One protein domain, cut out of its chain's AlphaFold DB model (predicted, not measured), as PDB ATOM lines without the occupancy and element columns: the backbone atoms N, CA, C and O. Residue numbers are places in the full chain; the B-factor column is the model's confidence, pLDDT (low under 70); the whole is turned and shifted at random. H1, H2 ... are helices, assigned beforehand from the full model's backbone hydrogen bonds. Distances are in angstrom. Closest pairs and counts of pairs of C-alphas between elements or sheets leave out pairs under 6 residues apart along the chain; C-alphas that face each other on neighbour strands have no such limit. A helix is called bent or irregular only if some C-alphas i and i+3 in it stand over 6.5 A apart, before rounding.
ATOM      1  N   MET A   2       4.739 -14.945  -7.009       68.56
ATOM      2  CA  MET A   2       5.462 -14.474  -8.210       68.56
ATOM      3  C   MET A   2       6.947 -14.875  -8.224       68.56
ATOM      4  O   MET A   2       7.422 -15.415  -9.214       68.56
ATOM      5  N   GLN A   3       7.646 -14.726  -7.093       78.25
ATOM      6  CA  GLN A   3       9.041 -15.168  -6.957       78.25
ATOM      7  C   GLN A   3       9.207 -16.687  -7.119       78.25
ATOM      8  O   GLN A   3      10.151 -17.126  -7.755       78.25
ATOM      9  N   PHE A   4       8.273 -17.499  -6.608       81.31
ATOM     10  CA  PHE A   4       8.317 -18.959  -6.764       81.31
ATOM     11  C   PHE A   4       8.155 -19.375  -8.233       81.31
ATOM     12  O   PHE A   4       8.934 -20.182  -8.728       81.31
ATOM     13  N   LEU A   5       7.193 -18.773  -8.944       82.56
ATOM     14  CA  LEU A   5       6.989 -19.001 -10.377       82.56
ATOM     15  C   LEU A   5       8.220 -18.604 -11.195       82.56
ATOM     16  O   LEU A   5       8.629 -19.353 -12.072       82.56
ATOM     17  N   GLN A   6       8.836 -17.463 -10.890       86.44
ATOM     18  CA  GLN A   6      10.051 -17.006 -11.571       86.44
ATOM     19  C   GLN A   6      11.231 -17.962 -11.346       86.44
ATOM     20  O   GLN A   6      11.936 -18.297 -12.297       86.44
ATOM     21  N   THR A   7      11.417 -18.447 -10.116       89.44
ATOM     22  CA  THR A   7      12.476 -19.410  -9.791       89.44
ATOM     23  C   THR A   7      12.246 -20.763 -10.470       89.44
ATOM     24  O   THR A   7      13.184 -21.330 -11.025       89.44
ATOM     25  N   GLU A   8      11.011 -21.271 -10.489       87.12
ATOM     26  CA  GLU A   8      10.691 -22.527 -11.183       87.12
ATOM     27  C   GLU A   8      10.788 -22.407 -12.707       87.12
ATOM     28  O   GLU A   8      11.289 -23.320 -13.361       87.12
ATOM     29  N   GLN A   9      10.366 -21.282 -13.289       89.12
ATOM     30  CA  GLN A   9      10.556 -21.024 -14.717       89.12
ATOM     31  C   GLN A   9      12.042 -21.028 -15.079       89.12
ATOM     32  O   GLN A   9      12.426 -21.675 -16.052       89.12
ATOM     33  N   ALA A  10      12.882 -20.365 -14.278       90.69
ATOM     34  CA  ALA A  10      14.329 -20.363 -14.472       90.69
ATOM     35  C   ALA A  10      14.926 -21.777 -14.366       90.69
ATOM     36  O   ALA A  10      15.741 -22.155 -15.206       90.69
ATOM     37  N   ALA A  11      14.470 -22.581 -13.401       90.56
ATOM     38  CA  ALA A  11      14.904 -23.968 -13.243       90.56
ATOM     39  C   ALA A  11      14.513 -24.849 -14.443       90.56
ATOM     40  O   ALA A  11      15.335 -25.621 -14.930       90.56
ATOM     41  N   ILE A  12      13.291 -24.703 -14.969       89.75
ATOM     42  CA  ILE A  12      12.844 -25.426 -16.170       89.75
ATOM     43  C   ILE A  12      13.663 -24.991 -17.390       89.75
ATOM     44  O   ILE A  12      14.126 -25.836 -18.149       89.75
ATOM     45  N   ILE A  13      13.891 -23.690 -17.580       91.44
ATOM     46  CA  ILE A  13      14.702 -23.183 -18.698       91.44
ATOM     47  C   ILE A  13      16.129 -23.742 -18.628       91.44
ATOM     48  O   ILE A  13      16.659 -24.190 -19.644       91.44
ATOM     49  N   GLN A  14      16.729 -23.765 -17.437       92.12
ATOM     50  CA  GLN A  14      18.062 -24.320 -17.224       92.12
ATOM     51  C   GLN A  14      18.108 -25.828 -17.506       92.12
ATOM     52  O   GLN A  14      18.983 -26.286 -18.234       92.12
ATOM     53  N   GLN A  15      17.129 -26.589 -17.015       90.12
ATOM     54  CA  GLN A  15      17.019 -28.029 -17.253       90.12
ATOM     55  C   GLN A  15      16.961 -28.366 -18.760       90.12
ATOM     56  O   GLN A  15      17.585 -29.324 -19.221       90.12
ATOM     57  N   TYR A  16      16.238 -27.561 -19.542       91.25
ATOM     58  CA  TYR A  16      16.164 -27.711 -20.998       91.25
ATOM     59  C   TYR A  16      17.458 -27.285 -21.706       91.25
ATOM     60  O   TYR A  16      17.831 -27.899 -22.703       91.25
ATOM     61  N   ALA A  17      18.164 -26.273 -21.192       89.06
ATOM     62  CA  ALA A  17      19.470 -25.861 -21.710       89.06
ATOM     63  C   ALA A  17      20.565 -26.915 -21.460       89.06
ATOM     64  O   ALA A  17      21.477 -27.061 -22.271       89.06
ATOM     65  N   GLU A  18      20.454 -27.679 -20.372       91.81
ATOM     66  CA  GLU A  18      21.338 -28.800 -20.025       91.81
ATOM     67  C   GLU A  18      21.029 -30.091 -20.812       91.81
ATOM     68  O   GLU A  18      21.720 -31.094 -20.641       91.81
ATOM     69  N   GLY A  19      20.021 -30.072 -21.695       86.75
ATOM     70  CA  GLY A  19      19.665 -31.203 -22.556       86.75
ATOM     71  C   GLY A  19      18.816 -32.283 -21.880       86.75
ATOM     72  O   GLY A  19      18.743 -33.391 -22.399       86.75
ATOM     73  N   ASN A  20      18.164 -31.970 -20.754       88.81
ATOM     74  CA  ASN A  20      17.322 -32.902 -19.994       88.81
ATOM     75  C   ASN A  20      15.831 -32.502 -20.057       88.81
ATOM     76  O   ASN A  20      15.260 -32.130 -19.026       88.81
ATOM     77  N   PRO A  21      15.176 -32.526 -21.235       87.38
ATOM     78  CA  PRO A  21      13.786 -32.090 -21.370       87.38
ATOM     79  C   PRO A  21      12.837 -32.932 -20.507       87.38
ATOM     80  O   PRO A  21      13.080 -34.109 -20.239       87.38
ATOM     81  N   LYS A  22      11.726 -32.330 -20.067       86.31
ATOM     82  CA  LYS A  22      10.666 -33.088 -19.392       86.31
ATOM     83  C   LYS A  22       9.994 -34.020 -20.395       86.31
ATOM     84  O   LYS A  22       9.710 -33.610 -21.520       86.31
ATOM     85  N   LEU A  23       9.717 -35.239 -19.955       89.25
ATOM     86  CA  LEU A  23       8.994 -36.239 -20.730       89.25
ATOM     87  C   LEU A  23       7.512 -36.235 -20.347       89.25
ATOM     88  O   LEU A  23       7.161 -35.914 -19.206       89.25
ATOM     89  N   ASP A  24       6.648 -36.550 -21.305       86.50
ATOM     90  CA  ASP A  24       5.236 -36.810 -21.045       86.50
ATOM     91  C   ASP A  24       4.994 -38.247 -20.561       86.50
ATOM     92  O   ASP A  24       5.924 -39.006 -20.297       86.50
ATOM     93  N   TYR A  25       3.721 -38.605 -20.378       86.69
ATOM     94  CA  TYR A  25       3.311 -39.934 -19.914       86.69
ATOM     95  C   TYR A  25       3.717 -41.067 -20.875       86.69
ATOM     96  O   TYR A  25       3.838 -42.209 -20.444       86.69
ATOM     97  N   ASP A  26       3.947 -40.744 -22.149       89.31
ATOM     98  CA  ASP A  26       4.320 -41.682 -23.207       89.31
ATOM     99  C   ASP A  26       5.832 -41.605 -23.526       89.31
ATOM    100  O   ASP A  26       6.256 -42.002 -24.613       89.31
ATOM    101  N   ASP A  27       6.642 -41.082 -22.592       86.75
ATOM    102  CA  ASP A  27       8.096 -40.872 -22.699       86.75
ATOM    103  C   ASP A  27       8.539 -39.954 -23.860       86.75
ATOM    104  O   ASP A  27       9.706 -39.955 -24.260       86.75
ATOM    105  N   ASN A  28       7.643 -39.117 -24.393       89.31
ATOM    106  CA  ASN A  28       7.993 -38.158 -25.440       89.31
ATOM    107  C   ASN A  28       8.468 -36.831 -24.847       89.31
ATOM    108  O   ASN A  28       7.932 -36.335 -23.854       89.31
ATOM    109  N   GLU A  29       9.442 -36.202 -25.504       90.31
ATOM    110  CA  GLU A  29       9.952 -34.894 -25.099       90.31
ATOM    111  C   GLU A  29       8.879 -33.807 -25.229       90.31
ATOM    112  O   GLU A  29       8.334 -33.533 -26.303       90.31
ATOM    113  N   ILE A  30       8.600 -33.134 -24.116       89.69
ATOM    114  CA  ILE A  30       7.675 -32.010 -24.073       89.69
ATOM    115  C   ILE A  30       8.424 -30.756 -24.531       89.69
ATOM    116  O   ILE A  30       9.470 -30.441 -23.960       89.69
ATOM    117  N   PRO A  31       7.900 -29.962 -25.481       91.06
ATOM    118  CA  PRO A  31       8.515 -28.691 -25.840       91.06
ATOM    119  C   PRO A  31       8.505 -27.717 -24.652       91.06
ATOM    120  O   PRO A  31       7.521 -27.630 -23.916       91.06
ATOM    121  N   LEU A  32       9.577 -26.931 -24.498       88.06
ATOM    122  CA  LEU A  32       9.762 -25.984 -23.386       88.06
ATOM    123  C   LEU A  32       8.544 -25.066 -23.164       88.06
ATOM    124  O   LEU A  32       8.146 -24.820 -22.028       88.06
ATOM    125  N   SER A  33       7.911 -24.599 -24.243       88.50
ATOM    126  CA  SER A  33       6.708 -23.759 -24.182       88.50
ATOM    127  C   SER A  33       5.529 -24.446 -23.487       88.50
ATOM    128  O   SER A  33       4.817 -23.807 -22.714       88.50
ATOM    129  N   LYS A  34       5.343 -25.749 -23.720       88.62
ATOM    130  CA  LYS A  34       4.295 -26.554 -23.086       88.62
ATOM    131  C   LYS A  34       4.624 -26.810 -21.614       88.62
ATOM    132  O   LYS A  34       3.759 -26.599 -20.775       88.62
ATOM    133  N   ALA A  35       5.880 -27.117 -21.279       87.00
ATOM    134  CA  ALA A  35       6.311 -27.286 -19.887       87.00
ATOM    135  C   ALA A  35       6.153 -26.004 -19.040       87.00
ATOM    136  O   ALA A  35       5.739 -26.068 -17.881       87.00
ATOM    137  N   LEU A  36       6.448 -24.835 -19.616       87.25
ATOM    138  CA  LEU A  36       6.215 -23.538 -18.968       87.25
ATOM    139  C   LEU A  36       4.718 -23.201 -18.880       87.25
ATOM    140  O   LEU A  36       4.269 -22.636 -17.881       87.25
ATOM    141  N   GLY A  37       3.938 -23.565 -19.903       85.88
ATOM    142  CA  GLY A  37       2.480 -23.444 -19.904       85.88
ATOM    143  C   GLY A  37       1.836 -24.254 -18.781       85.88
ATOM    144  O   GLY A  37       1.065 -23.704 -17.997       85.88
ATOM    145  N   ASP A  38       2.209 -25.525 -18.643       85.94
ATOM    146  CA  ASP A  38       1.685 -26.427 -17.612       85.94
ATOM    147  C   ASP A  38       1.963 -25.902 -16.194       85.94
ATOM    148  O   ASP A  38       1.091 -25.967 -15.323       85.94
ATOM    149  N   LEU A  39       3.134 -25.295 -15.971       85.69
ATOM    150  CA  LEU A  39       3.462 -24.625 -14.710       85.69
ATOM    151  C   LEU A  39       2.515 -23.444 -14.428       85.69
ATOM    152  O   LEU A  39       1.941 -23.346 -13.341       85.69
ATOM    153  N   MET A  40       2.320 -22.552 -15.403       82.50
ATOM    154  CA  MET A  40       1.472 -21.365 -15.231       82.50
ATOM    155  C   MET A  40      -0.007 -21.726 -15.035       82.50
ATOM    156  O   MET A  40      -0.654 -21.223 -14.112       82.50
ATOM    157  N   PHE A  41      -0.547 -22.627 -15.861       83.06
ATOM    158  CA  PHE A  41      -1.952 -23.033 -15.788       83.06
ATOM    159  C   PHE A  41      -2.241 -23.942 -14.585       83.06
ATOM    160  O   PHE A  41      -3.307 -23.828 -13.971       83.06
ATOM    161  N   GLY A  42      -1.281 -24.777 -14.173       80.94
ATOM    162  CA  GLY A  42      -1.386 -25.598 -12.965       80.94
ATOM    163  C   GLY A  42      -1.461 -24.764 -11.680       80.94
ATOM    164  O   GLY A  42      -2.227 -25.088 -10.766       80.94
ATOM    165  N   CYS A  43      -0.726 -23.651 -11.612       80.31
ATOM    166  CA  CYS A  43      -0.818 -22.701 -10.501       80.31
ATOM    167  C   CYS A  43      -2.141 -21.918 -10.503       80.31
ATOM    168  O   CYS A  43      -2.725 -21.714  -9.436       80.31
ATOM    169  N   ALA A  44      -2.651 -21.530 -11.677       82.38
ATOM    170  CA  ALA A  44      -3.898 -20.771 -11.803       82.38
ATOM    171  C   ALA A  44      -5.122 -21.526 -11.244       82.38
ATOM    172  O   ALA A  44      -5.957 -20.935 -10.557       82.38
ATOM    173  N   GLY A  45      -5.212 -22.841 -11.473       83.12
ATOM    174  CA  GLY A  45      -6.300 -23.665 -10.927       83.12
ATOM    175  C   GLY A  45      -6.298 -23.729  -9.394       83.12
ATOM    176  O   GLY A  45      -7.344 -23.586  -8.759       83.12
ATOM    177  N   LYS A  46      -5.113 -23.879  -8.786       83.44
ATOM    178  CA  LYS A  46      -4.950 -23.890  -7.321       83.44
ATOM    179  C   LYS A  46      -5.266 -22.527  -6.702       83.44
ATOM    180  O   LYS A  46      -5.895 -22.474  -5.650       83.44
ATOM    181  N   LEU A  47      -4.882 -21.439  -7.372       86.12
ATOM    182  CA  LEU A  47      -5.215 -20.072  -6.967       86.12
ATOM    183  C   LEU A  47      -6.722 -19.834  -6.943       86.12
ATOM    184  O   LEU A  47      -7.244 -19.418  -5.916       86.12
ATOM    185  N   ARG A  48      -7.435 -20.192  -8.015       88.31
ATOM    186  CA  ARG A  48      -8.897 -20.048  -8.066       88.31
ATOM    187  C   ARG A  48      -9.594 -20.850  -6.959       88.31
ATOM    188  O   ARG A  48     -10.583 -20.398  -6.391       88.31
ATOM    189  N   SER A  49      -9.076 -22.036  -6.629       89.19
ATOM    190  CA  SER A  49      -9.587 -22.836  -5.509       89.19
ATOM    191  C   SER A  49      -9.326 -22.175  -4.150       89.19
ATOM    192  O   SER A  49     -10.219 -22.175  -3.300       89.19
ATOM    193  N   LEU A  50      -8.145 -21.582  -3.952       90.50
ATOM    194  CA  LEU A  50      -7.821 -20.815  -2.746       90.50
ATOM    195  C   LEU A  50      -8.687 -19.562  -2.622       90.50
ATOM    196  O   LEU A  50      -9.230 -19.319  -1.553       90.50
ATOM    197  N   GLU A  51      -8.882 -18.807  -3.701       92.12
ATOM    198  CA  GLU A  51      -9.762 -17.633  -3.734       92.12
ATOM    199  C   GLU A  51     -11.199 -17.999  -3.350       92.12
ATOM    200  O   GLU A  51     -11.799 -17.340  -2.502       92.12
ATOM    201  N   ALA A  52     -11.732 -19.093  -3.901       93.94
ATOM    202  CA  ALA A  52     -13.057 -19.589  -3.542       93.94
ATOM    203  C   ALA A  52     -13.142 -19.998  -2.060       93.94
ATOM    204  O   ALA A  52     -14.125 -19.695  -1.384       93.94
ATOM    205  N   SER A  53     -12.101 -20.654  -1.535       95.94
ATOM    206  CA  SER A  53     -12.027 -21.038  -0.121       95.94
ATOM    207  C   SER A  53     -11.936 -19.822   0.803       95.94
ATOM    208  O   SER A  53     -12.640 -19.774   1.810       95.94
ATOM    209  N   ILE A  54     -11.130 -18.817   0.450       95.00
ATOM    210  CA  ILE A  54     -11.030 -17.552   1.186       95.00
ATOM    211  C   ILE A  54     -12.378 -16.833   1.169       95.00
ATOM    212  O   ILE A  54     -12.847 -16.417   2.224       95.00
ATOM    213  N   GLY A  55     -13.043 -16.751   0.013       94.75
ATOM    214  CA  GLY A  55     -14.380 -16.167  -0.096       94.75
ATOM    215  C   GLY A  55     -15.400 -16.861   0.811       94.75
ATOM    216  O   GLY A  55     -16.156 -16.194   1.519       94.75
ATOM    217  N   ALA A  56     -15.374 -18.197   0.868       95.25
ATOM    218  CA  ALA A  56     -16.220 -18.960   1.781       95.25
ATOM    219  C   ALA A  56     -15.893 -18.666   3.256       95.25
ATOM    220  O   ALA A  56     -16.808 -18.436   4.047       95.25
ATOM    221  N   MET A  57     -14.608 -18.611   3.625       95.69
ATOM    222  CA  MET A  57     -14.186 -18.287   4.992       95.69
ATOM    223  C   MET A  57     -14.619 -16.877   5.405       95.69
ATOM    224  O   MET A  57     -15.231 -16.720   6.461       95.69
ATOM    225  N   VAL A  58     -14.403 -15.871   4.556       96.19
ATOM    226  CA  VAL A  58     -14.858 -14.490   4.799       96.19
ATOM    227  C   VAL A  58     -16.377 -14.442   4.975       96.19
ATOM    228  O   VAL A  58     -16.866 -13.825   5.920       96.19
ATOM    229  N   GLY A  59     -17.129 -15.160   4.135       95.19
ATOM    230  CA  GLY A  59     -18.581 -15.279   4.276       95.19
ATOM    231  C   GLY A  59     -19.007 -15.897   5.613       95.19
ATOM    232  O   GLY A  59     -19.910 -15.384   6.276       95.19
ATOM    233  N   THR A  60     -18.333 -16.965   6.061       96.19
ATOM    234  CA  THR A  60     -18.612 -17.566   7.378       96.19
ATOM    235  C   THR A  60     -18.282 -16.622   8.530       96.19
ATOM    236  O   THR A  60     -19.071 -16.518   9.465       96.19
ATOM    237  N   GLN A  61     -17.175 -15.881   8.451       94.50
ATOM    238  CA  GLN A  61     -16.786 -14.911   9.471       94.50
ATOM    239  C   GLN A  61     -17.791 -13.760   9.576       94.50
ATOM    240  O   GLN A  61     -18.212 -13.421  10.681       94.50
ATOM    241  N   ALA A  62     -18.235 -13.207   8.443       94.62
ATOM    242  CA  ALA A  62     -19.266 -12.172   8.420       94.62
ATOM    243  C   ALA A  62     -20.580 -12.669   9.049       94.62
ATOM    244  O   ALA A  62     -21.211 -11.962   9.840       94.62
ATOM    245  N   LYS A  63     -20.970 -13.918   8.758       96.19
ATOM    246  CA  LYS A  63     -22.146 -14.542   9.373       96.19
ATOM    247  C   LYS A  63     -21.989 -14.687  10.886       96.19
ATOM    248  O   LYS A  63     -22.889 -14.291  11.614       96.19
ATOM    249  N   ILE A  64     -20.846 -15.190  11.352       95.62
ATOM    250  CA  ILE A  64     -20.545 -15.335  12.783       95.62
ATOM    251  C   ILE A  64     -20.645 -13.982  13.495       95.62
ATOM    252  O   ILE A  64     -21.312 -13.887  14.521       95.62
ATOM    253  N   MET A  65     -20.049 -12.923  12.938       94.94
ATOM    254  CA  MET A  65     -20.143 -11.569  13.500       94.94
ATOM    255  C   MET A  65     -21.594 -11.089  13.597       94.94
ATOM    256  O   MET A  65     -22.012 -10.566  14.628       94.94
ATOM    257  N   THR A  66     -22.378 -11.319  12.544       94.75
ATOM    258  CA  THR A  66     -23.801 -10.955  12.520       94.75
ATOM    259  C   THR A  66     -24.602 -11.741  13.561       94.75
ATOM    260  O   THR A  66     -25.481 -11.188  14.218       94.75
ATOM    261  N   ASP A  67     -24.312 -13.031  13.727       95.12
ATOM    262  CA  ASP A  67     -24.994 -13.888  14.694       95.12
ATOM    263  C   ASP A  67     -24.639 -13.496  16.138       95.12
ATOM    264  O   ASP A  67     -25.534 -13.426  16.978       95.12
ATOM    265  N   PHE A  68     -23.382 -13.131  16.418       93.75
ATOM    266  CA  PHE A  68     -22.986 -12.568  17.714       93.75
ATOM    267  C   PHE A  68     -23.712 -11.259  18.025       93.75
ATOM    268  O   PHE A  68     -24.235 -11.108  19.127       93.75
ATOM    269  N   ALA A  69     -23.808 -10.344  17.056       90.31
ATOM    270  CA  ALA A  69     -24.550  -9.097  17.235       90.31
ATOM    271  C   ALA A  69     -26.034  -9.357  17.550       90.31
ATOM    272  O   ALA A  69     -26.596  -8.745  18.457       90.31
ATOM    273  N   LYS A  70     -26.659 -10.323  16.863       93.06
ATOM    274  CA  LYS A  70     -28.046 -10.735  17.140       93.06
ATOM    275  C   LYS A  70     -28.216 -11.354  18.525       93.06
ATOM    276  O   LYS A  70     -29.261 -11.159  19.138       93.06
ATOM    277  N   ILE A  71     -27.246 -12.134  19.003       88.75
ATOM    278  CA  ILE A  71     -27.289 -12.719  20.350       88.75
ATOM    279  C   ILE A  71     -27.190 -11.612  21.397       88.75
ATOM    280  O   ILE A  71     -28.058 -11.543  22.258       88.75
ATOM    281  N   ALA A  72     -26.220 -10.703  21.264       86.69
ATOM    282  CA  ALA A  72     -26.067  -9.571  22.174       86.69
ATOM    283  C   ALA A  72     -27.332  -8.696  22.213       86.69
ATOM    284  O   ALA A  72     -27.809  -8.331  23.284       86.69
ATOM    285  N   GLN A  73     -27.941  -8.421  21.053       85.31
ATOM    286  CA  GLN A  73     -29.208  -7.692  20.993       85.31
ATOM    287  C   GLN A  73     -30.333  -8.436  21.727       85.31
ATOM    288  O   GLN A  73     -31.055  -7.835  22.516       85.31
ATOM    289  N   LYS A  74     -30.469  -9.749  21.509       83.62
ATOM    290  CA  LYS A  74     -31.473 -10.559  22.213       83.62
ATOM    291  C   LYS A  74     -31.241 -10.594  23.719       83.62
ATOM    292  O   LYS A  74     -32.212 -10.585  24.463       83.62
ATOM    293  N   GLU A  75     -29.990 -10.634  24.166       77.56
ATOM    294  CA  GLU A  75     -29.645 -10.560  25.588       77.56
ATOM    295  C   GLU A  75     -30.057  -9.215  26.197       77.56
ATOM    296  O   GLU A  75     -30.628  -9.199  27.283       77.56
ATOM    297  N   HIS A  76     -29.864  -8.103  25.480       72.94
ATOM    298  CA  HIS A  76     -30.364  -6.789  25.899       72.94
ATOM    299  C   HIS A  76     -31.898  -6.695  25.909       72.94
ATOM    300  O   HIS A  76     -32.465  -5.982  26.735       72.94
TER     301      HIS A  76
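What this domain is: This is residues 2 to 76 of the 214 residues of an uncharacterized protein of Photobacterium aphoticum (UniProt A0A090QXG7). A short helix, H1, and the beginning of a very long one, H2, lie side by side as a helical hairpin, and the rest of H2 sticks out from it as one long arm, residues 44 to 76. Between the two helices the chain swings out in a loop, residues 18 to 31, at the hairpin's closed end. The printed part has 75 residues with two named helices, H1 then H2, and no named strand; its class is all helix. It is extended, with a radius of gyration of the C-alphas of 22.7 A and spans of 74 by 27 by 13 A, the length being made by the arm of H2.

How they stand to each other: H1, residues 2 to 17, and H2, residues 32 to 76, form a helical hairpin. They touch, with the C-alphas of Gln 9 and Leu 36 the closest at 6.6 A. H2 touches H1 with residues 32 to 40 alone. Their lines stand at a shallow tilt of 17 degrees, and they run opposite ways. Residues 44 to 76, which belong to H2, stand free. Every O i to N i+4 pair is within hydrogen-bond range in H1, and 40 of 41 are in H2.

Where its parts are: H1 has 16 residues and begins at C-alpha 2, at (5.462, -14.474, -8.210); it measures 22.5 A from first to last C-alpha. H2 has 45 residues and measures 66.4 A, from C-alpha 32 at (9.762, -25.984, -23.386) to C-alpha 76 at (-30.364, -6.789, 25.899). Neither helix is bent.

The domain as a whole: The C-alphas of Gly 19 and His 76, the two farthest apart, are 73.8 A from each other. Without residues 44 to 76 the body spans 30 by 22 by 12 A. The link from H1 to H2, 14 residues, is long. The printed part has no cut. Its mean pLDDT is 88.6, and residue 2 is under 70.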